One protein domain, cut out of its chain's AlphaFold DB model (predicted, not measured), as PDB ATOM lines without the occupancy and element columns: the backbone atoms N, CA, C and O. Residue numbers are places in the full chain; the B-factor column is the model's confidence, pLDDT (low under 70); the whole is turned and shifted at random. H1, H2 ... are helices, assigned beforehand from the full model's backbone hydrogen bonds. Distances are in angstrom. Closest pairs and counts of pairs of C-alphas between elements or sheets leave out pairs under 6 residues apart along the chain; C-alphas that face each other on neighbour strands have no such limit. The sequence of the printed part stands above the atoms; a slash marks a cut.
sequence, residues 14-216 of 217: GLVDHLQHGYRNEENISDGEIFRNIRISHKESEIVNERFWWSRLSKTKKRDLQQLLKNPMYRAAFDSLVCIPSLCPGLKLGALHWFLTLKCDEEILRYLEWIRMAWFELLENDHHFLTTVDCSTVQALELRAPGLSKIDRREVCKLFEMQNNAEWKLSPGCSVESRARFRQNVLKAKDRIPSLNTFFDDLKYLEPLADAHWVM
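Overview. This is residues 14 to 216 of the 217 residues of an uncharacterized protein of Sphaerosporella brunnea (UniProt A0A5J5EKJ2). Mostly short helices gather loosely round the small H6 near the middle, with the longest helix, H8, running side by side with H5 past one side of H13. The hairpin of H2 and H3 packs on H6 through H2; H11 and H12 form a loosely paired hairpin beyond the residue 122 end of H8; residues 14 to 28, with H1, stick out. The 203 printed residues hold fourteen named helices, H1 to H14 in chain order, and no named strand, an all helix class. The whole is compact, with a radius of gyration of the C-alphas of 18.5 A and spans of 61 by 46 by 27 A.

Along the chain. H8 is residues 105 to 122, 25.9 A long, from C-alpha 105 at (27.876, 10.641, -3.446). Before it come H1, residues 14 to 22, from C-alpha 14 at (-11.502, 7.916, -20.905), H2, 31 to 44, 20.3 A, H3, 47 to 55, H4, 59 to 70, 16.7 A, H5, 72 to 81, H6, 85 to 90, and H7, 93 to 99. After it come H9, 127 to 132, H10, 135 to 141, H11, 150 to 164, 22.5 A, H12, 176 to 187, 16.6 A, H13, 196 to 205, and H14, 207 to 215, ending with C-alpha 215 at (40.039, -0.262, 6.570).

Arrangement. H8, with residues 109 to 116 alone, touches H5 at a shallow tilt of 24 degrees, the same way; the closest C-alphas, Ala 77 and Leu 112, are 6.2 A apart. H8 touches H13 (Tyr 111 to Phe 199, 7.1 A) and H12 (Leu 122 to Asn 185, 5.2 A). The hub, H6, touches H2 with Gly 32 and Cys 88 closest, H9 with Pro 85 and Thr 131, H10 with Ser 86 and Cys 135, and H13 with Gly 90 and Asn 197, their C-alphas 4.4, 6.1, 4.4 and 4.4 A apart. The hairpin of H2 and H3 has a shallow tilt of 17 degrees, opposite ways, with C-alphas 41 and 50 closest at 5.0 A. H4 touches H7, with C-alphas 64 and 97 closest at 5.7 A. H11 and H12, a hairpin, only just touch, with 3 pairs of C-alphas within 8 A, Arg 153 and Leu 187 closest at 6.4 A. H1 and H14 touch no helix. Every O i to N i+4 pair is within hydrogen-bond range in H1, H2, H3, H4, H8, H9, H10, H12 and H14, against 5 of 6 in H5, 0 of 2 in H6, 1 of 3 in H7, 9 of 11 in H11 and 4 of 6 in H13; O i to N i+3 pairs in range are 2 of 3 in H6 and 2 of 4 in H7.

Size, cuts and confidence. The C-alphas farthest apart, Val 16 and Met 216, are 61.3 A apart. The printed part has no cut, and H11 to H12 is the long link. Residues 14 to 28, 162 to 174 and 209 to 216 have pLDDT under 70.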
ATOM      1  N   GLY A  14     -12.947   8.057 -21.094       40.97
ATOM      2  CA  GLY A  14     -11.502   7.916 -20.905       40.97
ATOM      3  C   GLY A  14     -11.070   7.122 -19.666       40.97
ATOM      4  O   GLY A  14      -9.977   6.576 -19.671       40.97
ATOM      5  N   LEU A  15     -11.898   7.008 -18.620       43.50
ATOM      6  CA  LEU A  15     -11.577   6.240 -17.409       43.50
ATOM      7  C   LEU A  15     -11.733   4.735 -17.647       43.50
ATOM      8  O   LEU A  15     -10.906   3.956 -17.187       43.50
ATOM      9  N   VAL A  16     -12.759   4.327 -18.399       48.97
ATOM     10  CA  VAL A  16     -12.944   2.920 -18.786       48.97
ATOM     11  C   VAL A  16     -11.840   2.491 -19.748       48.97
ATOM     12  O   VAL A  16     -11.288   1.409 -19.568       48.97
ATOM     13  N   ASP A  17     -11.436   3.365 -20.675       43.72
ATOM     14  CA  ASP A  17     -10.300   3.106 -21.563       43.72
ATOM     15  C   ASP A  17      -8.972   3.042 -20.787       43.72
ATOM     16  O   ASP A  17      -8.166   2.144 -21.030       43.72
ATOM     17  N   HIS A  18      -8.763   3.906 -19.780       44.59
ATOM     18  CA  HIS A  18      -7.580   3.848 -18.911       44.59
ATOM     19  C   HIS A  18      -7.527   2.576 -18.059       44.59
ATOM     20  O   HIS A  18      -6.451   2.013 -17.854       44.59
ATOM     21  N   LEU A  19      -8.681   2.116 -17.572       43.88
ATOM     22  CA  LEU A  19      -8.789   0.897 -16.777       43.88
ATOM     23  C   LEU A  19      -8.612  -0.343 -17.664       43.88
ATOM     24  O   LEU A  19      -7.815  -1.213 -17.327       43.88
ATOM     25  N   GLN A  20      -9.260  -0.412 -18.829       42.12
ATOM     26  CA  GLN A  20      -9.169  -1.562 -19.740       42.12
ATOM     27  C   GLN A  20      -7.795  -1.692 -20.417       42.12
ATOM     28  O   GLN A  20      -7.300  -2.813 -20.557       42.12
ATOM     29  N   HIS A  21      -7.130  -0.582 -20.762       42.91
ATOM     30  CA  HIS A  21      -5.738  -0.606 -21.235       42.91
ATOM     31  C   HIS A  21      -4.731  -0.814 -20.090       42.91
ATOM     32  O   HIS A  21      -3.654  -1.366 -20.316       42.91
ATOM     33  N   GLY A  22      -5.082  -0.430 -18.856       39.94
ATOM     34  CA  GLY A  22      -4.270  -0.645 -17.657       39.94
ATOM     35  C   GLY A  22      -4.115  -2.123 -17.291       39.94
ATOM     36  O   GLY A  22      -3.001  -2.567 -17.033       39.94
ATOM     37  N   TYR A  23      -5.187  -2.916 -17.362       41.19
ATOM     38  CA  TYR A  23      -5.158  -4.329 -16.950       41.19
ATOM     39  C   TYR A  23      -4.366  -5.264 -17.883       41.19
ATOM     40  O   TYR A  23      -3.969  -6.345 -17.456       41.19
ATOM     41  N   ARG A  24      -4.096  -4.887 -19.143       32.91
ATOM     42  CA  ARG A  24      -3.325  -5.735 -20.081       32.91
ATOM     43  C   ARG A  24      -1.805  -5.538 -20.027       32.91
ATOM     44  O   ARG A  24      -1.091  -6.408 -20.512       32.91
ATOM     45  N   ASN A  25      -1.320  -4.456 -19.411       45.03
ATOM     46  CA  ASN A  25       0.112  -4.146 -19.256       45.03
ATOM     47  C   ASN A  25       0.623  -4.320 -17.810       45.03
ATOM     48  O   ASN A  25       1.773  -4.000 -17.512       45.03
ATOM     49  N   GLU A  26      -0.215  -4.809 -16.894       44.31
ATOM     50  CA  GLU A  26       0.076  -4.836 -15.455       44.31
ATOM     51  C   GLU A  26       1.155  -5.835 -15.012       44.31
ATOM     52  O   GLU A  26       1.636  -5.728 -13.885       44.31
ATOM     53  N   GLU A  27       1.600  -6.754 -15.871       52.03
ATOM     54  CA  GLU A  27       2.574  -7.778 -15.471       52.03
ATOM     55  C   GLU A  27       4.049  -7.359 -15.596       52.03
ATOM     56  O   GLU A  27       4.907  -8.104 -15.129       52.03
ATOM     57  N   ASN A  28       4.396  -6.185 -16.155       66.88
ATOM     58  CA  ASN A  28       5.819  -5.811 -16.256       66.88
ATOM     59  C   ASN A  28       6.132  -4.301 -16.328       66.88
ATOM     60  O   ASN A  28       7.014  -3.886 -17.076       66.88
ATOM     61  N   ILE A  29       5.439  -3.461 -15.548       82.69
ATOM     62  CA  ILE A  29       5.841  -2.048 -15.405       82.69
ATOM     63  C   ILE A  29       7.183  -1.991 -14.664       82.69
ATOM     64  O   ILE A  29       7.295  -2.448 -13.523       82.69
ATOM     65  N   SER A  30       8.200  -1.415 -15.301       89.25
ATOM     66  CA  SER A  30       9.537  -1.300 -14.725       89.25
ATOM     67  C   SER A  30       9.583  -0.313 -13.554       89.25
ATOM     68  O   SER A  30       8.822   0.654 -13.466       89.25
ATOM     69  N   ASP A  31      10.553  -0.519 -12.665       91.94
ATOM     70  CA  ASP A  31      10.866   0.393 -11.558       91.94
ATOM     71  C   ASP A  31      11.095   1.838 -12.044       91.94
ATOM     72  O   ASP A  31      10.671   2.805 -11.405       91.94
ATOM     73  N   GLY A  32      11.714   1.975 -13.216       92.06
ATOM     74  CA  GLY A  32      11.918   3.237 -13.908       92.06
ATOM     75  C   GLY A  32      10.662   3.945 -14.366       92.06
ATOM     76  O   GLY A  32      10.551   5.155 -14.182       92.06
ATOM     77  N   GLU A  33       9.716   3.218 -14.951       92.31
ATOM     78  CA  GLU A  33       8.447   3.796 -15.399       92.31
ATOM     79  C   GLU A  33       7.618   4.283 -14.211       92.31
ATOM     80  O   GLU A  33       7.097   5.399 -14.244       92.31
ATOM     81  N   ILE A  34       7.576   3.505 -13.120       94.25
ATOM     82  CA  ILE A  34       6.914   3.927 -11.878       94.25
ATOM     83  C   ILE A  34       7.565   5.208 -11.345       94.25
ATOM     84  O   ILE A  34       6.865   6.179 -11.057       94.25
ATOM     85  N   PHE A  35       8.900   5.242 -11.245       95.38
ATOM     86  CA  PHE A  35       9.628   6.433 -10.807       95.38
ATOM     87  C   PHE A  35       9.335   7.646 -11.696       95.38
ATOM     88  O   PHE A  35       9.005   8.718 -11.189       95.38
ATOM     89  N   ARG A  36       9.421   7.478 -13.020       94.88
ATOM     90  CA  ARG A  36       9.186   8.545 -13.996       94.88
ATOM     91  C   ARG A  36       7.800   9.156 -13.813       94.88
ATOM     92  O   ARG A  36       7.685  10.377 -13.728       94.88
ATOM     93  N   ASN A  37       6.774   8.315 -13.698       94.81
ATOM     94  CA  ASN A  37       5.402   8.775 -13.525       94.81
ATOM     95  C   ASN A  37       5.199   9.484 -12.179       94.81
ATOM     96  O   ASN A  37       4.611  10.560 -12.165       94.81
ATOM     97  N   ILE A  38       5.788   8.989 -11.079       96.25
ATOM     98  CA  ILE A  38       5.804   9.715  -9.791       96.25
ATOM     99  C   ILE A  38       6.370  11.130  -9.972       96.25
ATOM    100  O   ILE A  38       5.793  12.101  -9.483       96.25
ATOM    101  N   ARG A  39       7.509  11.267 -10.664       95.94
ATOM    102  CA  ARG A  39       8.174  12.568 -10.832       95.94
ATOM    103  C   ARG A  39       7.405  13.521 -11.742       95.94
ATOM    104  O   ARG A  39       7.410  14.718 -11.463       95.94
ATOM    105  N   ILE A  40       6.749  13.020 -12.787       93.75
ATOM    106  CA  ILE A  40       5.898  13.832 -13.671       93.75
ATOM    107  C   ILE A  40       4.659  14.313 -12.918       93.75
ATOM    108  O   ILE A  40       4.473  15.523 -12.808       93.75
ATOM    109  N   SER A  41       3.906  13.406 -12.286       94.75
ATOM    110  CA  SER A  41       2.714  13.772 -11.511       94.75
ATOM    111  C   SER A  41       3.037  14.777 -10.402       94.75
ATOM    112  O   SER A  41       2.300  15.738 -10.200       94.75
ATOM    113  N   HIS A  42       4.180  14.620  -9.724       94.38
ATOM    114  CA  HIS A  42       4.645  15.582  -8.724       94.38
ATOM    115  C   HIS A  42       4.928  16.969  -9.330       94.38
ATOM    116  O   HIS A  42       4.633  17.987  -8.706       94.38
ATOM    117  N   LYS A  43       5.543  17.049 -10.519       92.81
ATOM    118  CA  LYS A  43       5.824  18.330 -11.202       92.81
ATOM    119  C   LYS A  43       4.541  19.017 -11.675       92.81
ATOM    120  O   LYS A  43       4.450  20.237 -11.599       92.81
ATOM    121  N   GLU A  44       3.557  18.239 -12.109       93.88
ATOM    122  CA  GLU A  44       2.255  18.717 -12.593       93.88
ATOM    123  C   GLU A  44       1.246  18.967 -11.460       93.88
ATOM    124  O   GLU A  44       0.143  19.449 -11.700       93.88
ATOM    125  N   SER A  45       1.627  18.703 -10.204       94.38
ATOM    126  CA  SER A  45       0.748  18.787  -9.026       94.38
ATOM    127  C   SER A  45      -0.475  17.854  -9.094       94.38
ATOM    128  O   SER A  45      -1.503  18.102  -8.460       94.38
ATOM    129  N   GLU A  46      -0.361  16.735  -9.815       94.69
ATOM    130  CA  GLU A  46      -1.397  15.708  -9.930       94.69
ATOM    131  C   GLU A  46      -1.372  14.737  -8.739       94.69
ATOM    132  O   GLU A  46      -0.905  13.599  -8.823       94.69
ATOM    133  N   ILE A  47      -1.921  15.174  -7.606       94.06
ATOM    134  CA  ILE A  47      -1.850  14.444  -6.326       94.06
ATOM    135  C   ILE A  47      -2.419  13.015  -6.421       94.06
ATOM    136  O   ILE A  47      -1.885  12.087  -5.808       94.06
ATOM    137  N   VAL A  48      -3.518  12.818  -7.156       94.75
ATOM    138  CA  VAL A  48      -4.178  11.503  -7.282       94.75
ATOM    139  C   VAL A  48      -3.304  10.530  -8.073       94.75
ATOM    140  O   VAL A  48      -3.094   9.399  -7.631       94.75
ATOM    141  N   ASN A  49      -2.756  10.989  -9.198       92.00
ATOM    142  CA  ASN A  49      -1.895  10.203 -10.075       92.00
ATOM    143  C   ASN A  49      -0.573   9.863  -9.369       92.00
ATOM    144  O   ASN A  49      -0.164   8.705  -9.319       92.00
ATOM    145  N   GLU A  50       0.030  10.842  -8.688       94.62
ATOM    146  CA  GLU A  50       1.223  10.615  -7.875       94.62
ATOM    147  C   GLU A  50       0.969   9.525  -6.818       94.62
ATOM    148  O   GLU A  50       1.723   8.551  -6.730       94.62
ATOM    149  N   ARG A  51      -0.122   9.628  -6.043       94.44
ATOM    150  CA  ARG A  51      -0.482   8.617  -5.031       94.44
ATOM    151  C   ARG A  51      -0.693   7.231  -5.637       94.44
ATOM    152  O   ARG A  51      -0.290   6.243  -5.020       94.44
ATOM    153  N   PHE A  52      -1.296   7.151  -6.821       94.38
ATOM    154  CA  PHE A  52      -1.475   5.897  -7.544       94.38
ATOM    155  C   PHE A  52      -0.126   5.249  -7.881       94.38
ATOM    156  O   PHE A  52       0.088   4.087  -7.530       94.38
ATOM    157  N   TRP A  53       0.826   5.988  -8.452       95.06
ATOM    158  CA  TRP A  53       2.145   5.433  -8.777       95.06
ATOM    159  C   TRP A  53       2.958   5.075  -7.537       95.06
ATOM    160  O   TRP A  53       3.558   4.000  -7.485       95.06
ATOM    161  N   TRP A  54       2.901   5.893  -6.482       95.19
ATOM    162  CA  TRP A  54       3.478   5.514  -5.193       95.19
ATOM    163  C   TRP A  54       2.869   4.214  -4.673       95.19
ATOM    164  O   TRP A  54       3.600   3.389  -4.135       95.19
ATOM    165  N   SER A  55       1.559   3.987  -4.828       94.06
ATOM    166  CA  SER A  55       0.890   2.789  -4.305       94.06
ATOM    167  C   SER A  55       1.472   1.481  -4.861       94.06
ATOM    168  O   SER A  55       1.565   0.521  -4.096       94.06
ATOM    169  N   ARG A  56       1.973   1.494  -6.109       92.56
ATOM    170  CA  ARG A  56       2.591   0.357  -6.821       92.56
ATOM    171  C   ARG A  56       3.936  -0.092  -6.232       92.56
ATOM    172  O   ARG A  56       4.385  -1.200  -6.502       92.56
ATOM    173  N   LEU A  57       4.588   0.739  -5.417       92.25
ATOM    174  CA  LEU A  57       5.871   0.404  -4.799       92.25
ATOM    175  C   LEU A  57       5.705  -0.434  -3.520       92.25
ATOM    176  O   LEU A  57       4.828  -0.182  -2.682       92.25
ATOM    177  N   SER A  58       6.625  -1.383  -3.312       92.38
ATOM    178  CA  SER A  58       6.757  -2.102  -2.039       92.38
ATOM    179  C   SER A  58       7.119  -1.144  -0.897       92.38
ATOM    180  O   SER A  58       7.635  -0.048  -1.118       92.38
ATOM    181  N   LYS A  59       6.892  -1.556   0.358       92.25
ATOM    182  CA  LYS A  59       7.237  -0.735   1.538       92.25
ATOM    183  C   LYS A  59       8.716  -0.323   1.555       92.25
ATOM    184  O   LYS A  59       9.019   0.817   1.892       92.25
ATOM    185  N   THR A  60       9.614  -1.231   1.169       90.88
ATOM    186  CA  THR A  60      11.060  -0.969   1.095       90.88
ATOM    187  C   THR A  60      11.387   0.030  -0.011       90.88
ATOM    188  O   THR A  60      11.940   1.083   0.286       90.88
ATOM    189  N   LYS A  61      10.915  -0.209  -1.245       92.75
ATOM    190  CA  LYS A  61      11.118   0.712  -2.378       92.75
ATOM    191  C   LYS A  61      10.565   2.111  -2.096       92.75
ATOM    192  O   LYS A  61      11.213   3.094  -2.434       92.75
ATOM    193  N   LYS A  62       9.406   2.218  -1.428       94.94
ATOM    194  CA  LYS A  62       8.840   3.506  -0.984       94.94
ATOM    195  C   LYS A  62       9.806   4.259  -0.078       94.94
ATOM    196  O   LYS A  62      10.088   5.424  -0.331       94.94
ATOM    197  N   ARG A  63      10.301   3.595   0.968       93.88
ATOM    198  CA  ARG A  63      11.223   4.191   1.941       93.88
ATOM    199  C   ARG A  63      12.514   4.654   1.268       93.88
ATOM    200  O   ARG A  63      12.927   5.792   1.479       93.88
ATOM    201  N   ASP A  64      13.123   3.797   0.455       92.00
ATOM    202  CA  ASP A  64      14.416   4.085  -0.169       92.00
ATOM    203  C   ASP A  64      14.281   5.207  -1.214       92.00
ATOM    204  O   ASP A  64      15.093   6.130  -1.252       92.00
ATOM    205  N   LEU A  65      13.189   5.214  -1.990       95.19
ATOM    206  CA  LEU A  65      12.890   6.306  -2.915       95.19
ATOM    207  C   LEU A  65      12.618   7.627  -2.179       95.19
ATOM    208  O   LEU A  65      13.115   8.673  -2.589       95.19
ATOM    209  N   GLN A  66      11.872   7.609  -1.071       94.94
ATOM    210  CA  GLN A  66      11.679   8.803  -0.242       94.94
ATOM    211  C   GLN A  66      13.008   9.337   0.299       94.94
ATOM    212  O   GLN A  66      13.204  10.550   0.343       94.94
ATOM    213  N   GLN A  67      13.923   8.457   0.707       92.62
ATOM    214  CA  GLN A  67      15.249   8.850   1.176       92.62
ATOM    215  C   GLN A  67      16.086   9.483   0.058       92.62
ATOM    216  O   GLN A  67      16.657  10.549   0.276       92.62
ATOM    217  N   LEU A  68      16.091   8.891  -1.139       94.00
ATOM    218  CA  LEU A  68      16.732   9.471  -2.323       94.00
ATOM    219  C   LEU A  68      16.181  10.872  -2.616       94.00
ATOM    220  O   LEU A  68      16.947  11.819  -2.775       94.00
ATOM    221  N   LEU A  69      14.853  11.023  -2.643       94.50
ATOM    222  CA  LEU A  69      14.197  12.282  -3.006       94.50
ATOM    223  C   LEU A  69      14.348  13.390  -1.952       94.50
ATOM    224  O   LEU A  69      14.190  14.565  -2.290       94.50
ATOM    225  N   LYS A  70      14.664  13.046  -0.695       94.38
ATOM    226  CA  LYS A  70      15.012  14.027   0.349       94.38
ATOM    227  C   LYS A  70      16.331  14.735   0.060       94.38
ATOM    228  O   LYS A  70      16.483  15.887   0.460       94.38
ATOM    229  N   ASN A  71      17.270  14.074  -0.616       92.81
ATOM    230  CA  ASN A  71      18.513  14.707  -1.026       92.81
ATOM    231  C   ASN A  71      18.269  15.509  -2.321       92.81
ATOM    232  O   ASN A  71      17.975  14.921  -3.367       92.81
ATOM    233  N   PRO A  72      18.393  16.850  -2.291       94.38
ATOM    234  CA  PRO A  72      18.095  17.683  -3.449       94.38
ATOM    235  C   PRO A  72      19.029  17.415  -4.633       94.38
ATOM    236  O   PRO A  72      18.577  17.550  -5.769       94.38
ATOM    237  N   MET A  73      20.281  17.006  -4.389       93.94
ATOM    238  CA  MET A  73      21.252  16.708  -5.447       93.94
ATOM    239  C   MET A  73      20.859  15.444  -6.209       93.94
ATOM    240  O   MET A  73      20.748  15.479  -7.434       93.94
ATOM    241  N   TYR A  74      20.539  14.355  -5.499       93.56
ATOM    242  CA  TYR A  74      20.057  13.128  -6.139       93.56
ATOM    243  C   TYR A  74      18.730  13.336  -6.850       93.56
ATOM    244  O   TYR A  74      18.572  12.918  -7.995       93.56
ATOM    245  N   ARG A  75      17.785  14.024  -6.203       94.62
ATOM    246  CA  ARG A  75      16.509  14.362  -6.830       94.62
ATOM    247  C   ARG A  75      16.718  15.105  -8.149       94.62
ATOM    248  O   ARG A  75      16.121  14.712  -9.142       94.62
ATOM    249  N   ALA A  76      17.567  16.134  -8.172       94.88
ATOM    250  CA  ALA A  76      17.854  16.895  -9.387       94.88
ATOM    251  C   ALA A  76      18.536  16.036 -10.465       94.88
ATOM    252  O   ALA A  76      18.128  16.082 -11.625       94.88
ATOM    253  N   ALA A  77      19.520  15.217 -10.083       94.69
ATOM    254  CA  ALA A  77      20.229  14.332 -11.003       94.69
ATOM    255  C   ALA A  77      19.278  13.324 -11.669       94.69
ATOM    256  O   ALA A  77      19.233  13.243 -12.894       94.69
ATOM    257  N   PHE A  78      18.439  12.621 -10.903       93.56
ATOM    258  CA  PHE A  78      17.461  11.695 -11.482       93.56
ATOM    259  C   PHE A  78      16.343  12.418 -12.249       93.56
ATOM    260  O   PHE A  78      15.950  11.959 -13.321       93.56
ATOM    261  N   ASP A  79      15.864  13.573 -11.771       93.44
ATOM    262  CA  ASP A  79      14.858  14.380 -12.482       93.44
ATOM    263  C   ASP A  79      15.350  14.870 -13.846       93.44
ATOM    264  O   ASP A  79      14.534  15.089 -14.745       93.44
ATOM    265  N   SER A  80      16.663  15.042 -14.012       92.50
ATOM    266  CA  SER A  80      17.270  15.407 -15.291       92.50
ATOM    267  C   SER A  80      17.206  14.272 -16.323       92.50
ATOM    268  O   SER A  80      17.122  14.537 -17.519       92.50
ATOM    269  N   LEU A  81      17.165  13.014 -15.869       92.88
ATOM    270  CA  LEU A  81      17.072  11.827 -16.725       92.88
ATOM    271  C   LEU A  81      15.619  11.471 -17.079       92.88
ATOM    272  O   LEU A  81      15.376  10.848 -18.106       92.88
ATOM    273  N   VAL A  82      14.635  11.927 -16.289       91.62
ATOM    274  CA  VAL A  82      13.184  11.722 -16.526       91.62
ATOM    275  C   VAL A  82      12.721  12.240 -17.896       91.62
ATOM    276  O   VAL A  82      11.745  11.728 -18.456       91.62
ATOM    277  N   CYS A  83      13.417  13.242 -18.451       88.44
ATOM    278  CA  CYS A  83      13.118  13.793 -19.774       88.44
ATOM    279  C   CYS A  83      13.475  12.854 -20.938       88.44
ATOM    280  O   CYS A  83      13.012  13.101 -22.048       88.44
ATOM    281  N   ILE A  84      14.229  11.778 -20.673       90.56
ATOM    282  CA  ILE A  84      14.597  10.739 -21.638       90.56
ATOM    283  C   ILE A  84      13.936   9.423 -21.199       90.56
ATOM    284  O   ILE A  84      14.520   8.654 -20.428       90.56
ATOM    285  N   PRO A  85      12.692   9.147 -21.638       90.25
ATOM    286  CA  PRO A  85      11.915   8.016 -21.136       90.25
ATOM    287  C   PRO A  85      12.614   6.673 -21.354       90.25
ATOM    288  O   PRO A  85      12.546   5.809 -20.487       90.25
ATOM    289  N   SER A  86      13.344   6.523 -22.461       89.25
ATOM    290  CA  SER A  86      14.029   5.281 -22.833       89.25
ATOM    291  C   SER A  86      15.195   4.887 -21.931       89.25
ATOM    292  O   SER A  86      15.607   3.730 -21.946       89.25
ATOM    293  N   LEU A  87      15.711   5.810 -21.112       91.56
ATOM    294  CA  LEU A  87      16.707   5.488 -20.088       91.56
ATOM    295  C   LEU A  87      16.070   4.897 -18.834       91.56
ATOM    296  O   LEU A  87      16.707   4.104 -18.139       91.56
ATOM    297  N   CYS A  88      14.826   5.282 -18.537       90.81
ATOM    298  CA  CYS A  88      14.160   4.960 -17.281       90.81
ATOM    299  C   CYS A  88      14.095   3.452 -16.998       90.81
ATOM    300  O   CYS A  88      14.379   3.106 -15.856       90.81
ATOM    301  N   PRO A  89      13.829   2.542 -17.961       88.88
ATOM    302  CA  PRO A  89      13.765   1.102 -17.689       88.88
ATOM    303  C   PRO A  89      15.002   0.512 -17.002       88.88
ATOM    304  O   PRO A  89      14.886  -0.508 -16.328       88.88
ATOM    305  N   GLY A  90      16.172   1.151 -17.123       87.12
ATOM    306  CA  GLY A  90      17.376   0.720 -16.413       87.12
ATOM    307  C   GLY A  90      17.443   1.112 -14.935       87.12
ATOM    308  O   GLY A  90      18.356   0.689 -14.226       87.12
ATOM    309  N   LEU A  91      16.494   1.910 -14.437       91.19
ATOM    310  CA  LEU A  91      16.411   2.277 -13.031       91.19
ATOM    311  C   LEU A  91      15.960   1.086 -12.184       91.19
ATOM    312  O   LEU A  91      14.834   0.609 -12.306       91.19
ATOM    313  N   LYS A  92      16.815   0.656 -11.255       90.38
ATOM    314  CA  LYS A  92      16.529  -0.439 -10.326       90.38
ATOM    315  C   LYS A  92      16.200   0.138  -8.952       90.38
ATOM    316  O   LYS A  92      17.101   0.343  -8.140       90.38
ATOM    317  N   LEU A  93      14.916   0.372  -8.651       89.19
ATOM    318  CA  LEU A  93      14.514   0.914  -7.342       89.19
ATOM    319  C   LEU A  93      14.908  -0.029  -6.192       89.19
ATOM    320  O   LEU A  93      15.192   0.406  -5.080       89.19
ATOM    321  N   GLY A  94      14.969  -1.334  -6.468       85.38
ATOM    322  CA  GLY A  94      15.474  -2.328  -5.520       85.38
ATOM    323  C   GLY A  94      16.948  -2.148  -5.143       85.38
ATOM    324  O   GLY A  94      17.317  -2.500  -4.031       85.38
ATOM    325  N   ALA A  95      17.776  -1.558  -6.008       86.06
ATOM    326  CA  ALA A  95      19.180  -1.268  -5.712       86.06
ATOM    327  C   ALA A  95      19.355   0.034  -4.911       86.06
ATOM    328  O   ALA A  95      20.479   0.371  -4.536       86.06
ATOM    329  N   LEU A  96      18.256   0.760  -4.625       86.31
ATOM    330  CA  LEU A  96      18.351   2.060  -3.974       86.31
ATOM    331  C   LEU A  96      18.933   1.988  -2.559       86.31
ATOM    332  O   LEU A  96      19.761   2.810  -2.182       86.31
ATOM    333  N   HIS A  97      18.523   0.985  -1.783       82.94
ATOM    334  CA  HIS A  97      19.041   0.788  -0.430       82.94
ATOM    335  C   HIS A  97      20.569   0.668  -0.404       82.94
ATOM    336  O   HIS A  97      21.208   1.216   0.485       82.94
ATOM    337  N   TRP A  98      21.139  -0.027  -1.389       82.50
ATOM    338  CA  TRP A  98      22.562  -0.310  -1.463       82.50
ATOM    339  C   TRP A  98      23.358   0.920  -1.908       82.50
ATOM    340  O   TRP A  98      24.287   1.323  -1.208       82.50
ATOM    341  N   PHE A  99      22.969   1.610  -2.990       81.50
ATOM    342  CA  PHE A  99      23.750   2.783  -3.415       81.50
ATOM    343  C   PHE A  99      23.677   3.937  -2.400       81.50
ATOM    344  O   PHE A  99      24.670   4.633  -2.219       81.50
ATOM    345  N   LEU A 100      22.556   4.104  -1.678       83.38
ATOM    346  CA  LEU A 100      22.444   5.099  -0.599       83.38
ATOM    347  C   LEU A 100      23.407   4.822   0.567       83.38
ATOM    348  O   LEU A 100      23.614   5.700   1.402       83.38
ATOM    349  N   THR A 101      23.980   3.616   0.642       84.12
ATOM    350  CA  THR A 101      24.987   3.250   1.647       84.12
ATOM    351  C   THR A 101      26.428   3.353   1.153       84.12
ATOM    352  O   THR A 101      27.321   3.397   1.993       84.12
ATOM    353  N   LEU A 102      26.667   3.470  -0.163       81.56
ATOM    354  CA  LEU A 102      28.018   3.487  -0.747       81.56
ATOM    355  C   LEU A 102      28.859   4.708  -0.334       81.56
ATOM    356  O   LEU A 102      30.072   4.672  -0.492       81.56
ATOM    357  N   LYS A 103      28.254   5.781   0.201       80.56
ATOM    358  CA  LYS A 103      28.922   7.046   0.597       80.56
ATOM    359  C   LYS A 103      29.802   7.690  -0.495       80.56
ATOM    360  O   LYS A 103      30.554   8.614  -0.202       80.56
ATOM    361  N   CYS A 104      29.685   7.248  -1.746       85.81
ATOM    362  CA  CYS A 104      30.372   7.787  -2.922       85.81
ATOM    363  C   CYS A 104      29.475   8.795  -3.654       85.81
ATOM    364  O   CYS A 104      29.196   8.655  -4.847       85.81
ATOM    365  N   ASP A 105      28.924   9.763  -2.917       89.31
ATOM    366  CA  ASP A 105      27.876  10.641  -3.446       89.31
ATOM    367  C   ASP A 105      28.359  11.427  -4.675       89.31
ATOM    368  O   ASP A 105      27.624  11.576  -5.653       89.31
ATOM    369  N   GLU A 106      29.616  11.869  -4.660       90.25
ATOM    370  CA  GLU A 106      30.242  12.651  -5.726       90.25
ATOM    371  C   GLU A 106      30.418  11.840  -7.017       90.25
ATOM    372  O   GLU A 106      30.077  12.316  -8.103       90.25
ATOM    373  N   GLU A 107      30.913  10.605  -6.924       90.56
ATOM    374  CA  GLU A 107      31.085   9.697  -8.061       90.56
ATOM    375  C   GLU A 107      29.740   9.314  -8.667       90.56
ATOM    376  O   GLU A 107      29.584   9.312  -9.890       90.56
ATOM    377  N   ILE A 108      28.758   9.033  -7.811       91.62
ATOM    378  CA  ILE A 108      27.412   8.651  -8.226       91.62
ATOM    379  C   ILE A 108      26.752   9.808  -8.983       91.62
ATOM    380  O   ILE A 108      26.257   9.616 -10.095       91.62
ATOM    381  N   LEU A 109      26.771  11.018  -8.415       93.88
ATOM    382  CA  LEU A 109      26.207  12.205  -9.062       93.88
ATOM    383  C   LEU A 109      26.921  12.519 -10.380       93.88
ATOM    384  O   LEU A 109      26.266  12.835 -11.373       93.88
ATOM    385  N   ARG A 110      28.250  12.369 -10.422       94.31
ATOM    386  CA  ARG A 110      29.040  12.571 -11.640       94.31
ATOM    387  C   ARG A 110      28.728  11.539 -12.720       94.31
ATOM    388  O   ARG A 110      28.687  11.905 -13.891       94.31
ATOM    389  N   TYR A 111      28.455  10.287 -12.356       94.00
ATOM    390  CA  TYR A 111      28.013   9.278 -13.318       94.00
ATOM    391  C   TYR A 111      26.633   9.633 -13.889       94.00
ATOM    392  O   TYR A 111      26.445   9.605 -15.104       94.00
ATOM    393  N   LEU A 112      25.667  10.003 -13.042       95.12
ATOM    394  CA  LEU A 112      24.327  10.395 -13.502       95.12
ATOM    395  C   LEU A 112      24.385  11.601 -14.451       95.12
ATOM    396  O   LEU A 112      23.719  11.610 -15.488       95.12
ATOM    397  N   GLU A 113      25.230  12.582 -14.137       95.69
ATOM    398  CA  GLU A 113      25.480  13.728 -15.009       95.69
ATOM    399  C   GLU A 113      26.156  13.320 -16.324       95.69
ATOM    400  O   GLU A 113      25.796  13.823 -17.388       95.69
ATOM    401  N   TRP A 114      27.086  12.363 -16.290       95.31
ATOM    402  CA  TRP A 114      27.702  11.822 -17.500       95.31
ATOM    403  C   TRP A 114      26.686  11.117 -18.405       95.31
ATOM    404  O   TRP A 114      26.707  11.351 -19.615       95.31
ATOM    405  N   ILE A 115      25.747  10.342 -17.841       96.00
ATOM    406  CA  ILE A 115      24.623   9.779 -18.608       96.00
ATOM    407  C   ILE A 115      23.869  10.903 -19.303       96.00
ATOM    408  O   ILE A 115      23.695  10.875 -20.522       96.00
ATOM    409  N   ARG A 116      23.449  11.914 -18.541       94.94
ATOM    410  CA  ARG A 116      22.696  13.043 -19.080       94.94
ATOM    411  C   ARG A 116      23.457  13.715 -20.222       94.94
ATOM    412  O   ARG A 116      22.903  13.893 -21.301       94.94
ATOM    413  N   MET A 117      24.724  14.058 -20.012       94.81
ATOM    414  CA  MET A 117      25.528  14.767 -21.005       94.81
ATOM    415  C   MET A 117      25.764  13.954 -22.270       94.81
ATOM    416  O   MET A 117      25.592  14.496 -23.361       94.81
ATOM    417  N   ALA A 118      26.057  12.660 -22.140       94.69
ATOM    418  CA  ALA A 118      26.221  11.784 -23.291       94.69
ATOM    419  C   ALA A 118      24.948  11.749 -24.149       94.69
ATOM    420  O   ALA A 118      25.013  11.984 -25.353       94.69
ATOM    421  N   TRP A 119      23.774  11.532 -23.551       93.88
ATOM    422  CA  TRP A 119      22.529  11.456 -24.322       93.88
ATOM    423  C   TRP A 119      22.089  12.804 -24.900       93.88
ATOM    424  O   TRP A 119      21.589  12.840 -26.021       93.88
ATOM    425  N   PHE A 120      22.325  13.917 -24.204       92.56
ATOM    426  CA  PHE A 120      22.059  15.248 -24.757       92.56
ATOM    427  C   PHE A 120      22.990  15.580 -25.940       92.56
ATOM    428  O   PHE A 120      22.525  16.165 -26.916       92.56
ATOM    429  N   GLU A 121      24.266  15.173 -25.898       92.75
ATOM    430  CA  GLU A 121      25.205  15.324 -27.023       92.75
ATOM    431  C   GLU A 121      24.798  14.441 -28.211       92.75
ATOM    432  O   GLU A 121      24.737  14.915 -29.346       92.75
ATOM    433  N   LEU A 122      24.452  13.175 -27.959       90.88
ATOM    434  CA  LEU A 122      24.013  12.242 -29.001       90.88
ATOM    435  C   LEU A 122      22.751  12.733 -29.722       90.88
ATOM    436  O   LEU A 122      22.667  12.644 -30.947       90.88
ATOM    437  N   LEU A 123      21.791  13.261 -28.960       89.19
ATOM    438  CA  LEU A 123      20.469  13.673 -29.433       89.19
ATOM    439  C   LEU A 123      20.392  15.177 -29.774       89.19
ATOM    440  O   LEU A 123      19.300  15.698 -29.977       89.19
ATOM    441  N   GLU A 124      21.531  15.881 -29.831       88.00
ATOM    442  CA  GLU A 124      21.656  17.313 -30.176       88.00
ATOM    443  C   GLU A 124      20.783  18.269 -29.345       88.00
ATOM    444  O   GLU A 124      20.433  19.356 -29.799       88.00
ATOM    445  N   ASN A 125      20.449  17.903 -28.105       85.38
ATOM    446  CA  ASN A 125      19.486  18.622 -27.259       85.38
ATOM    447  C   ASN A 125      18.087  18.789 -27.901       85.38
ATOM    448  O   ASN A 125      17.308  19.638 -27.466       85.38
ATOM    449  N   ASP A 126      17.745  17.996 -28.921       84.56
ATOM    450  CA  ASP A 126      16.424  18.024 -29.541       84.56
ATOM    451  C   ASP A 126      15.399  17.392 -28.585       84.56
ATOM    452  O   ASP A 126      15.399  16.183 -28.344       84.56
ATOM    453  N   HIS A 127      14.507  18.217 -28.030       83.75
ATOM    454  CA  HIS A 127      13.472  17.779 -27.090       83.75
ATOM    455  C   HIS A 127      12.529  16.718 -27.662       83.75
ATOM    456  O   HIS A 127      12.097  15.820 -26.931       83.75
ATOM    457  N   HIS A 128      12.206  16.791 -28.953       83.06
ATOM    458  CA  HIS A 128      11.383  15.766 -29.583       83.06
ATOM    459  C   HIS A 128      12.141  14.440 -29.616       83.06
ATOM    460  O   HIS A 128      11.577  13.382 -29.359       83.06
ATOM    461  N   PHE A 129      13.446  14.483 -29.858       80.31
ATOM    462  CA  PHE A 129      14.248  13.276 -29.953       80.31
ATOM    463  C   PHE A 129      14.576  12.661 -28.588       80.31
ATOM    464  O   PHE A 129      14.466  11.447 -28.424       80.31
ATOM    465  N   LEU A 130      14.845  13.494 -27.579       85.56
ATOM    466  CA  LEU A 130      14.977  13.091 -26.174       85.56
ATOM    467  C   LEU A 130      13.745  12.335 -25.668       85.56
ATOM    468  O   LEU A 130      13.878  11.365 -24.928       85.56
ATOM    469  N   THR A 131      12.547  12.737 -26.098       84.81
ATOM    470  CA  THR A 131      11.293  12.121 -25.642       84.81
ATOM    471  C   THR A 131      10.865  10.900 -26.450       84.81
ATOM    472  O   THR A 131      10.042  10.128 -25.964       84.81
ATOM    473  N   THR A 132      11.409  10.704 -27.654       82.69
ATOM    474  CA  THR A 132      10.911   9.689 -28.594       82.69
ATOM    475  C   THR A 132      11.921   8.616 -28.992       82.69
ATOM    476  O   THR A 132      11.550   7.646 -29.659       82.69
ATOM    477  N   VAL A 133      13.189   8.752 -28.593       84.12
ATOM    478  CA  VAL A 133      14.172   7.667 -28.704       84.12
ATOM    479  C   VAL A 133      13.626   6.399 -28.035       84.12
ATOM    480  O   VAL A 133      13.065   6.458 -26.943       84.12
ATOM    481  N   ASP A 134      13.776   5.251 -28.692       83.75
ATOM    482  CA  ASP A 134      13.221   3.985 -28.209       83.75
ATOM    483  C   ASP A 134      14.157   3.271 -27.216       83.75
ATOM    484  O   ASP A 134      15.381   3.421 -27.253       83.75
ATOM    485  N   CYS A 135      13.586   2.445 -26.341       85.19
ATOM    486  CA  CYS A 135      14.326   1.648 -25.362       85.19
ATOM    487  C   CYS A 135      15.277   0.647 -26.033       85.19
ATOM    488  O   CYS A 135      16.413   0.488 -25.581       85.19
ATOM    489  N   SER A 136      14.865   0.022 -27.145       84.31
ATOM    490  CA  SER A 136      15.745  -0.872 -27.919       84.31
ATOM    491  C   SER A 136      16.966  -0.122 -28.459       84.31
ATOM    492  O   SER A 136      18.072  -0.669 -28.501       84.31
ATOM    493  N   THR A 137      16.785   1.171 -28.770       85.19
ATOM    494  CA  THR A 137      17.863   2.045 -29.229       85.19
ATOM    495  C   THR A 137      18.922   2.234 -28.162       85.19
ATOM    496  O   THR A 137      20.111   2.050 -28.423       85.19
ATOM    497  N   VAL A 138      18.485   2.544 -26.944       89.25
ATOM    498  CA  VAL A 138      19.374   2.659 -25.786       89.25
ATOM    499  C   VAL A 138      20.110   1.345 -25.537       89.25
ATOM    500  O   VAL A 138      21.332   1.354 -25.412       89.25
ATOM    501  N   GLN A 139      19.396   0.219 -25.541       88.69
ATOM    502  CA  GLN A 139      19.957  -1.094 -25.217       88.69
ATOM    503  C   GLN A 139      21.006  -1.597 -26.213       88.69
ATOM    504  O   GLN A 139      21.965  -2.241 -25.802       88.69
ATOM    505  N   ALA A 140      20.875  -1.335 -27.518       87.75
ATOM    506  CA  ALA A 140      21.928  -1.778 -28.442       87.75
ATOM    507  C   ALA A 140      23.127  -0.819 -28.497       87.75
ATOM    508  O   ALA A 140      24.203  -1.214 -28.958       87.75
ATOM    509  N   LEU A 141      22.952   0.428 -28.043       91.00
ATOM    510  CA  LEU A 141      24.020   1.424 -27.987       91.00
ATOM    511  C   LEU A 141      24.786   1.413 -26.663       91.00
ATOM    512  O   LEU A 141      25.973   1.734 -26.674       91.00
ATOM    513  N   GLU A 142      24.155   1.059 -25.544       92.69
ATOM    514  CA  GLU A 142      24.824   1.048 -24.241       92.69
ATOM    515  C   GLU A 142      26.079   0.158 -24.250       92.69
ATOM    516  O   GLU A 142      26.154  -0.852 -24.952       92.69
ATOM    517  N   LEU A 143      27.108   0.580 -23.506       92.25
ATOM    518  CA  LEU A 143      28.447  -0.030 -23.455       92.25
ATOM    519  C   LEU A 143      29.265   0.017 -24.758       92.25
ATOM    520  O   LEU A 143      30.437  -0.358 -24.740       92.25
ATOM    521  N   ARG A 144      28.720   0.507 -25.876       92.81
ATOM    522  CA  ARG A 144      29.470   0.647 -27.135       92.81
ATOM    523  C   ARG A 144      30.308   1.916 -27.133       92.81
ATOM    524  O   ARG A 144      29.813   2.975 -26.759       92.81
ATOM    525  N   ALA A 145      31.540   1.837 -27.635       93.88
ATOM    526  CA  ALA A 145      32.424   2.992 -27.815       93.88
ATOM    527  C   ALA A 145      32.807   3.190 -29.297       93.88
ATOM    528  O   ALA A 145      33.982   3.096 -29.660       93.88
ATOM    529  N   PRO A 146      31.849   3.455 -30.205       92.31
ATOM    530  CA  PRO A 146      32.090   3.488 -31.655       92.31
ATOM    531  C   PRO A 146      33.040   4.608 -32.131       92.31
ATOM    532  O   PRO A 146      33.577   4.527 -33.242       92.31
ATOM    533  N   GLY A 147      33.293   5.645 -31.326       92.06
ATOM    534  CA  GLY A 147      34.332   6.638 -31.616       92.06
ATOM    535  C   GLY A 147      35.754   6.106 -31.420       92.06
ATOM    536  O   GLY A 147      36.655   6.491 -32.169       92.06
ATOM    537  N   LEU A 148      35.936   5.166 -30.488       92.81
ATOM    538  CA  LEU A 148      37.238   4.639 -30.062       92.81
ATOM    539  C   LEU A 148      37.516   3.222 -30.598       92.81
ATOM    540  O   LEU A 148      38.641   2.900 -30.976       92.81
ATOM    541  N   SER A 149      36.489   2.375 -30.673       94.69
ATOM    542  CA  SER A 149      36.575   0.966 -31.057       94.69
ATOM    543  C   SER A 149      36.101   0.750 -32.492       94.69
ATOM    544  O   SER A 149      34.942   0.983 -32.839       94.69
ATOM    545  N   LYS A 150      36.991   0.228 -33.350       93.25
ATOM    546  CA  LYS A 150      36.640  -0.153 -34.733       93.25
ATOM    547  C   LYS A 150      35.605  -1.282 -34.782       93.25
ATOM    548  O   LYS A 150      34.860  -1.367 -35.756       93.25
ATOM    549  N   ILE A 151      35.587  -2.146 -33.763       93.62
ATOM    550  CA  ILE A 151      34.637  -3.257 -33.657       93.62
ATOM    551  C   ILE A 151      33.251  -2.694 -33.349       93.62
ATOM    552  O   ILE A 151      32.336  -2.907 -34.139       93.62
ATOM    553  N   ASP A 152      33.123  -1.885 -32.293       93.06
ATOM    554  CA  ASP A 152      31.840  -1.263 -31.944       93.06
ATOM    555  C   ASP A 152      31.336  -0.361 -33.064       93.06
ATOM    556  O   ASP A 152      30.154  -0.385 -33.384       93.06
ATOM    557  N   ARG A 153      32.229   0.380 -33.732       93.12
ATOM    558  CA  ARG A 153      31.868   1.184 -34.904       93.12
ATOM    559  C   ARG A 153      31.199   0.346 -35.988       93.12
ATOM    560  O   ARG A 153      30.209   0.780 -36.567       93.12
ATOM    561  N   ARG A 154      31.752  -0.832 -36.289       92.06
ATOM    562  CA  ARG A 154      31.206  -1.726 -37.313       92.06
ATOM    563  C   ARG A 154      29.848  -2.272 -36.892       92.06
ATOM    564  O   ARG A 154      28.936  -2.263 -37.708       92.06
ATOM    565  N   GLU A 155      29.715  -2.714 -35.645       90.19
ATOM    566  CA  GLU A 155      28.444  -3.231 -35.128       90.19
ATOM    567  C   GLU A 155      27.365  -2.147 -35.111       90.19
ATOM    568  O   GLU A 155      26.280  -2.354 -35.640       90.19
ATOM    569  N   VAL A 156      27.690  -0.943 -34.643       88.50
ATOM    570  CA  VAL A 156      26.782   0.206 -34.685       88.50
ATOM    571  C   VAL A 156      26.398   0.566 -36.124       88.50
ATOM    572  O   VAL A 156      25.220   0.774 -36.402       88.50
ATOM    573  N   CYS A 157      27.338   0.591 -37.076       88.31
ATOM    574  CA  CYS A 157      26.998   0.818 -38.487       88.31
ATOM    575  C   CYS A 157      26.046  -0.245 -39.044       88.31
ATOM    576  O   CYS A 157      25.083   0.132 -39.706       88.31
ATOM    577  N   LYS A 158      26.262  -1.532 -38.737       87.00
ATOM    578  CA  LYS A 158      25.338  -2.606 -39.131       87.00
ATOM    579  C   LYS A 158      23.947  -2.387 -38.538       87.00
ATOM    580  O   LYS A 158      22.969  -2.494 -39.268       87.00
ATOM    581  N   LEU A 159      23.860  -2.015 -37.257       81.38
ATOM    582  CA  LEU A 159      22.589  -1.680 -36.604       81.38
ATOM    583  C   LEU A 159      21.860  -0.548 -37.347       81.38
ATOM    584  O   LEU A 159      20.662  -0.647 -37.597       81.38
ATOM    585  N   PHE A 160      22.584   0.495 -37.772       78.69
ATOM    586  CA  PHE A 160      22.025   1.588 -38.578       78.69
ATOM    587  C   PHE A 160      21.706   1.203 -40.033       78.69
ATOM    588  O   PHE A 160      20.854   1.829 -40.646       78.69
ATOM    589  N   GLU A 161      22.375   0.213 -40.620       78.06
ATOM    590  CA  GLU A 161      22.122  -0.248 -41.996       78.06
ATOM    591  C   GLU A 161      20.913  -1.185 -42.071       78.06
ATOM    592  O   GLU A 161      20.112  -1.097 -43.003       78.06
ATOM    593  N   MET A 162      20.722  -2.018 -41.043       68.62
ATOM    594  CA  MET A 162      19.539  -2.869 -40.886       68.62
ATOM    595  C   MET A 162      18.248  -2.049 -40.688       68.62
ATOM    596  O   MET A 162      17.164  -2.570 -40.926       68.62
ATOM    597  N   GLN A 163      18.338  -0.748 -40.363       61.72
ATOM    598  CA  GLN A 163      17.192   0.173 -40.235       61.72
ATOM    599  C   GLN A 163      16.367   0.356 -41.513       61.72
ATOM    600  O   GLN A 163      15.187   0.691 -41.413       61.72
ATOM    601  N   ASN A 164      16.935   0.115 -42.701       55.00
ATOM    602  CA  ASN A 164      16.140   0.107 -43.935       55.00
ATOM    603  C   ASN A 164      15.112  -1.047 -43.964       55.00
ATOM    604  O   ASN A 164      14.184  -1.003 -44.767       55.00
ATOM    605  N   ASN A 165      15.231  -2.031 -43.064       45.97
ATOM    606  CA  ASN A 165      14.262  -3.095 -42.819       45.97
ATOM    607  C   ASN A 165      13.654  -2.960 -41.410       45.97
ATOM    608  O   ASN A 165      14.051  -3.657 -40.488       45.97
ATOM    609  N   ALA A 166      12.676  -2.058 -41.275       50.50
ATOM    610  CA  ALA A 166      11.529  -2.040 -40.345       50.50
ATOM    611  C   ALA A 166      11.689  -2.221 -38.808       50.50
ATOM    612  O   ALA A 166      10.785  -1.789 -38.088       50.50
ATOM    613  N   GLU A 167      12.763  -2.810 -38.278       46.44
ATOM    614  CA  GLU A 167      12.862  -3.225 -36.868       46.44
ATOM    615  C   GLU A 167      13.484  -2.167 -35.951       46.44
ATOM    616  O   GLU A 167      13.100  -2.068 -34.790       46.44
ATOM    617  N   TRP A 168      14.363  -1.301 -36.462       51.12
ATOM    618  CA  TRP A 168      14.958  -0.234 -35.657       51.12
ATOM    619  C   TRP A 168      14.345   1.125 -35.992       51.12
ATOM    620  O   TRP A 168      14.768   1.845 -36.899       51.12
ATOM    621  N   LYS A 169      13.306   1.485 -35.242       56.69
ATOM    622  CA  LYS A 169      12.617   2.767 -35.379       56.69
ATOM    623  C   LYS A 169      13.248   3.769 -34.421       56.69
ATOM    624  O   LYS A 169      12.833   3.887 -33.275       56.69
ATOM    625  N   LEU A 170      14.206   4.555 -34.911       57.97
ATOM    626  CA  LEU A 170      14.406   5.893 -34.346       57.97
ATOM    627  C   LEU A 170      13.081   6.623 -34.521       57.97
ATOM    628  O   LEU A 170      12.795   6.979 -35.665       57.97
ATOM    629  N   SER A 171      12.308   6.733 -33.436       54.25
ATOM    630  CA  SER A 171      11.013   7.409 -33.282       54.25
ATOM    631  C   SER A 171      10.106   7.472 -34.529       54.25
ATOM    632  O   SER A 171      10.476   8.057 -35.559       54.25
ATOM    633  N   PRO A 172       8.854   6.984 -34.460       55.88
ATOM    634  CA  PRO A 172       7.849   7.335 -35.460       55.88
ATOM    635  C   PRO A 172       7.754   8.869 -35.604       55.88
ATOM    636  O   PRO A 172       7.337   9.552 -34.677       55.88
ATOM    637  N   GLY A 173       8.151   9.414 -36.762       59.06
ATOM    638  CA  GLY A 173       8.081  10.858 -37.049       59.06
ATOM    639  C   GLY A 173       9.417  11.602 -37.181       59.06
ATOM    640  O   GLY A 173       9.412  12.761 -37.584       59.06
ATOM    641  N   CYS A 174      10.565  10.965 -36.927       65.56
ATOM    642  CA  CYS A 174      11.867  11.625 -37.106       65.56
ATOM    643  C   CYS A 174      12.243  11.792 -38.600       65.56
ATOM    644  O   CYS A 174      12.009  10.881 -39.405       65.56
ATOM    645  N   SER A 175      12.849  12.927 -38.977       73.06
ATOM    646  CA  SER A 175      13.301  13.177 -40.356       73.06
ATOM    647  C   SER A 175      14.551  12.357 -40.710       73.06
ATOM    648  O   SER A 175      15.279  11.882 -39.833       73.06
ATOM    649  N   VAL A 176      14.816  12.176 -42.007       77.75
ATOM    650  CA  VAL A 176      16.008  11.454 -42.492       77.75
ATOM    651  C   VAL A 176      17.292  12.164 -42.049       77.75
ATOM    652  O   VAL A 176      18.257  11.517 -41.647       77.75
ATOM    653  N   GLU A 177      17.281  13.495 -42.052       79.19
ATOM    654  CA  GLU A 177      18.401  14.344 -41.656       79.19
ATOM    655  C   GLU A 177      18.708  14.194 -40.166       79.19
ATOM    656  O   GLU A 177      19.864  13.986 -39.801       79.19
ATOM    657  N   SER A 178      17.688  14.233 -39.302       78.69
ATOM    658  CA  SER A 178      17.871  14.043 -37.858       78.69
ATOM    659  C   SER A 178      18.419  12.651 -37.533       78.69
ATOM    660  O   SER A 178      19.325  12.523 -36.710       78.69
ATOM    661  N   ARG A 179      17.963  11.603 -38.236       78.81
ATOM    662  CA  ARG A 179      18.534  10.250 -38.090       78.81
ATOM    663  C   ARG A 179      19.995  10.187 -38.536       78.81
ATOM    664  O   ARG A 179      20.810   9.549 -37.869       78.81
ATOM    665  N   ALA A 180      20.344  10.854 -39.635       82.75
ATOM    666  CA  ALA A 180      21.721  10.918 -40.120       82.75
ATOM    667  C   ALA A 180      22.643  11.658 -39.137       82.75
ATOM    668  O   ALA A 180      23.752  11.186 -38.872       82.75
ATOM    669  N   ARG A 181      22.170  12.765 -38.550       86.00
ATOM    670  CA  ARG A 181      22.887  13.505 -37.501       86.00
ATOM    671  C   ARG A 181      23.087  12.662 -36.246       86.00
ATOM    672  O   ARG A 181      24.223  12.492 -35.812       86.00
ATOM    673  N   PHE A 182      22.033  12.017 -35.743       87.44
ATOM    674  CA  PHE A 182      22.141  11.086 -34.617       87.44
ATOM    675  C   PHE A 182      23.172   9.985 -34.869       87.44
ATOM    676  O   PHE A 182      24.066   9.770 -34.052       87.44
ATOM    677  N   ARG A 183      23.105   9.325 -36.035       88.31
ATOM    678  CA  ARG A 183      24.097   8.318 -36.436       88.31
ATOM    679  C   ARG A 183      25.508   8.898 -36.399       88.31
ATOM    680  O   ARG A 183      26.421   8.253 -35.891       88.31
ATOM    681  N   GLN A 184      25.703  10.103 -36.927       90.38
ATOM    682  CA  GLN A 184      27.005  10.758 -36.920       90.38
ATOM    683  C   GLN A 184      27.506  11.029 -35.492       90.38
ATOM    684  O   GLN A 184      28.684  10.792 -35.223       90.38
ATOM    685  N   ASN A 185      26.635  11.481 -34.592       91.94
ATOM    686  CA  ASN A 185      26.992  11.786 -33.206       91.94
ATOM    687  C   ASN A 185      27.337  10.518 -32.427       91.94
ATOM    688  O   ASN A 185      28.379  10.471 -31.777       91.94
ATOM    689  N   VAL A 186      26.550   9.451 -32.599       91.44
ATOM    690  CA  VAL A 186      26.859   8.126 -32.046       91.44
ATOM    691  C   VAL A 186      28.244   7.675 -32.497       91.44
ATOM    692  O   VAL A 186      29.077   7.347 -31.663       91.44
ATOM    693  N   LEU A 187      28.552   7.724 -33.796       91.44
ATOM    694  CA  LEU A 187      29.853   7.283 -34.320       91.44
ATOM    695  C   LEU A 187      31.043   8.150 -33.866       91.44
ATOM    696  O   LEU A 187      32.188   7.702 -33.962       91.44
ATOM    697  N   LYS A 188      30.781   9.373 -33.391       93.00
ATOM    698  CA  LYS A 188      31.770  10.316 -32.848       93.00
ATOM    699  C   LYS A 188      31.846  10.309 -31.316       93.00
ATOM    700  O   LYS A 188      32.638  11.078 -30.774       93.00
ATOM    701  N   ALA A 189      31.066   9.469 -30.631       92.12
ATOM    702  CA  ALA A 189      31.057   9.393 -29.174       92.12
ATOM    703  C   ALA A 189      32.481   9.217 -28.619       92.12
ATOM    704  O   ALA A 189      33.222   8.329 -29.046       92.12
ATOM    705  N   LYS A 190      32.870  10.089 -27.685       90.25
ATOM    706  CA  LYS A 190      34.242  10.166 -27.151       90.25
ATOM    707  C   LYS A 190      34.561   9.089 -26.117       90.25
ATOM    708  O   LYS A 190      35.721   8.930 -25.761       90.25
ATOM    709  N   ASP A 191      33.546   8.378 -25.651       91.81
ATOM    710  CA  ASP A 191      33.632   7.331 -24.638       91.81
ATOM    711  C   ASP A 191      32.582   6.245 -24.941       91.81
ATOM    712  O   ASP A 191      31.857   6.335 -25.943       91.81
ATOM    713  N   ARG A 192      32.487   5.217 -24.093       93.56
ATOM    714  CA  ARG A 192      31.357   4.289 -24.101       93.56
ATOM    715  C   ARG A 192      30.059   5.054 -23.876       93.56
ATOM    716  O   ARG A 192      30.023   6.000 -23.097       93.56
ATOM    717  N   ILE A 193      28.989   4.620 -24.527       94.62
ATOM    718  CA  ILE A 193      27.665   5.207 -24.334       94.62
ATOM    719  C   ILE A 193      27.110   4.696 -22.993       94.62
ATOM    720  O   ILE A 193      26.887   3.487 -22.851       94.62
ATOM    721  N   PRO A 194      26.915   5.578 -21.996       95.19
ATOM    722  CA  PRO A 194      26.425   5.185 -20.682       95.19
ATOM    723  C   PRO A 194      24.894   5.082 -20.670       95.19
ATOM    724  O   PRO A 194      24.199   5.724 -21.450       95.19
ATOM    725  N   SER A 195      24.344   4.316 -19.740       94.19
ATOM    726  CA  SER A 195      22.904   4.216 -19.469       94.19
ATOM    727  C   SER A 195      22.652   3.961 -17.981       94.19
ATOM    728  O   SER A 195      23.583   3.642 -17.232       94.19
ATOM    729  N   LEU A 196      21.391   4.044 -17.543       92.69
ATOM    730  CA  LEU A 196      21.031   3.669 -16.172       92.69
ATOM    731  C   LEU A 196      21.305   2.184 -15.880       92.69
ATOM    732  O   LEU A 196      21.675   1.866 -14.755       92.69
ATOM    733  N   ASN A 197      21.231   1.293 -16.877       90.19
ATOM    734  CA  ASN A 197      21.646  -0.104 -16.699       90.19
ATOM    735  C   ASN A 197      23.133  -0.197 -16.355       90.19
ATOM    736  O   ASN A 197      23.488  -0.760 -15.320       90.19
ATOM    737  N   THR A 198      23.980   0.407 -17.197       90.56
ATOM    738  CA  THR A 198      25.441   0.373 -17.016       90.56
ATOM    739  C   THR A 198      25.861   0.996 -15.696       90.56
ATOM    740  O   THR A 198      26.737   0.470 -15.032       90.56
ATOM    741  N   PHE A 199      25.170   2.051 -15.262       91.56
ATOM    742  CA  PHE A 199      25.401   2.684 -13.973       91.56
ATOM    743  C   PHE A 199      25.256   1.701 -12.811       91.56
ATOM    744  O   PHE A 199      26.174   1.569 -12.009       91.56
ATOM    745  N   PHE A 200      24.143   0.965 -12.727       87.69
ATOM    746  CA  PHE A 200      23.957   0.003 -11.636       87.69
ATOM    747  C   PHE A 200      24.929  -1.176 -11.699       87.69
ATOM    748  O   PHE A 200      25.217  -1.769 -10.661       87.69
ATOM    749  N   ASP A 201      25.409  -1.543 -12.886       87.44
ATOM    750  CA  ASP A 201      26.408  -2.599 -13.022       87.44
ATOM    751  C   ASP A 201      27.814  -2.104 -12.662       87.44
ATOM    752  O   ASP A 201      28.531  -2.796 -11.942       87.44
ATOM    753  N   ASP A 202      28.171  -0.884 -13.061       87.62
ATOM    754  CA  ASP A 202      29.468  -0.272 -12.781       87.62
ATOM    755  C   ASP A 202      29.635   0.106 -11.305       87.62
ATOM    756  O   ASP A 202      30.725  -0.034 -10.746       87.62
ATOM    757  N   LEU A 203      28.556   0.515 -10.631       84.44
ATOM    758  CA  LEU A 203      28.605   0.798  -9.196       84.44
ATOM    759  C   LEU A 203      29.008  -0.431  -8.367       84.44
ATOM    760  O   LEU A 203      29.543  -0.265  -7.273       84.44
ATOM    761  N   LYS A 204      28.795  -1.661  -8.862       82.88
ATOM    762  CA  LYS A 204      29.177  -2.887  -8.132       82.88
ATOM    763  C   LYS A 204      30.685  -2.969  -7.913       82.88
ATOM    764  O   LYS A 204      31.138  -3.616  -6.978       82.88
ATOM    765  N   TYR A 205      31.465  -2.291  -8.753       81.44
ATOM    766  CA  TYR A 205      32.915  -2.215  -8.608       81.44
ATOM    767  C   TYR A 205      33.364  -1.135  -7.615       81.44
ATOM    768  O   TYR A 205      34.515  -1.165  -7.188       81.44
ATOM    769  N   LEU A 206      32.488  -0.198  -7.230       75.94
ATOM    770  CA  LEU A 206      32.807   0.813  -6.217       75.94
ATOM    771  C   LEU A 206      32.690   0.269  -4.793       75.94
ATOM    772  O   LEU A 206      33.413   0.735  -3.921       75.94
ATOM    773  N   GLU A 207      31.836  -0.729  -4.559       71.81
ATOM    774  CA  GLU A 207      31.614  -1.314  -3.230       71.81
ATOM    775  C   GLU A 207      32.914  -1.829  -2.575       71.81
ATOM    776  O   GLU A 207      33.253  -1.344  -1.494       71.81
ATOM    777  N   PRO A 208      33.741  -2.674  -3.230       72.81
ATOM    778  CA  PRO A 208      35.000  -3.123  -2.632       72.81
ATOM    779  C   PRO A 208      36.017  -1.996  -2.402       72.81
ATOM    780  O   PRO A 208      36.851  -2.085  -1.502       72.81
ATOM    781  N   LEU A 209      35.985  -0.947  -3.231       67.44
ATOM    782  CA  LEU A 209      36.908   0.188  -3.130       67.44
ATOM    783  C   LEU A 209      36.529   1.112  -1.973       67.44
ATOM    784  O   LEU A 209      37.412   1.584  -1.256       67.44
ATOM    785  N   ALA A 210      35.229   1.332  -1.775       65.38
ATOM    786  CA  ALA A 210      34.712   2.065  -0.633       65.38
ATOM    787  C   ALA A 210      35.084   1.337   0.665       65.38
ATOM    788  O   ALA A 210      35.673   1.951   1.550       65.38
ATOM    789  N   ASP A 211      34.851   0.025   0.741       63.47
ATOM    790  CA  ASP A 211      35.187  -0.787   1.916       63.47
ATOM    791  C   ASP A 211      36.692  -0.792   2.222       63.47
ATOM    792  O   ASP A 211      37.090  -0.616   3.374       63.47
ATOM    793  N   ALA A 212      37.551  -0.908   1.204       61.19
ATOM    794  CA  ALA A 212      39.002  -0.855   1.386       61.19
ATOM    795  C   ALA A 212      39.495   0.513   1.893       61.19
ATOM    796  O   ALA A 212      40.458   0.575   2.660       61.19
ATOM    797  N   HIS A 213      38.832   1.606   1.504       53.53
ATOM    798  CA  HIS A 213      39.149   2.949   1.988       53.53
ATOM    799  C   HIS A 213      38.804   3.128   3.481       53.53
ATOM    800  O   HIS A 213      39.474   3.891   4.171       53.53
ATOM    801  N   TRP A 214      37.825   2.381   4.011       51.44
ATOM    802  CA  TRP A 214      37.457   2.405   5.435       51.44
ATOM    803  C   TRP A 214      38.358   1.551   6.337       51.44
ATOM    804  O   TRP A 214      38.364   1.766   7.542       51.44
ATOM    805  N   VAL A 215      39.122   0.599   5.788       51.75
ATOM    806  CA  VAL A 215      40.039  -0.262   6.570       51.75
ATOM    807  C   VAL A 215      41.420   0.385   6.770       51.75
ATOM    808  O   VAL A 215      42.214  -0.087   7.580       51.75
ATOM    809  N   MET A 216      41.723   1.477   6.058       46.62
ATOM    810  CA  MET A 216      43.016   2.175   6.137       46.62
ATOM    811  C   MET A 216      43.026   3.438   7.023       46.62
ATOM    812  O   MET A 216      44.005   4.184   6.987       46.62
TER     813      MET A 216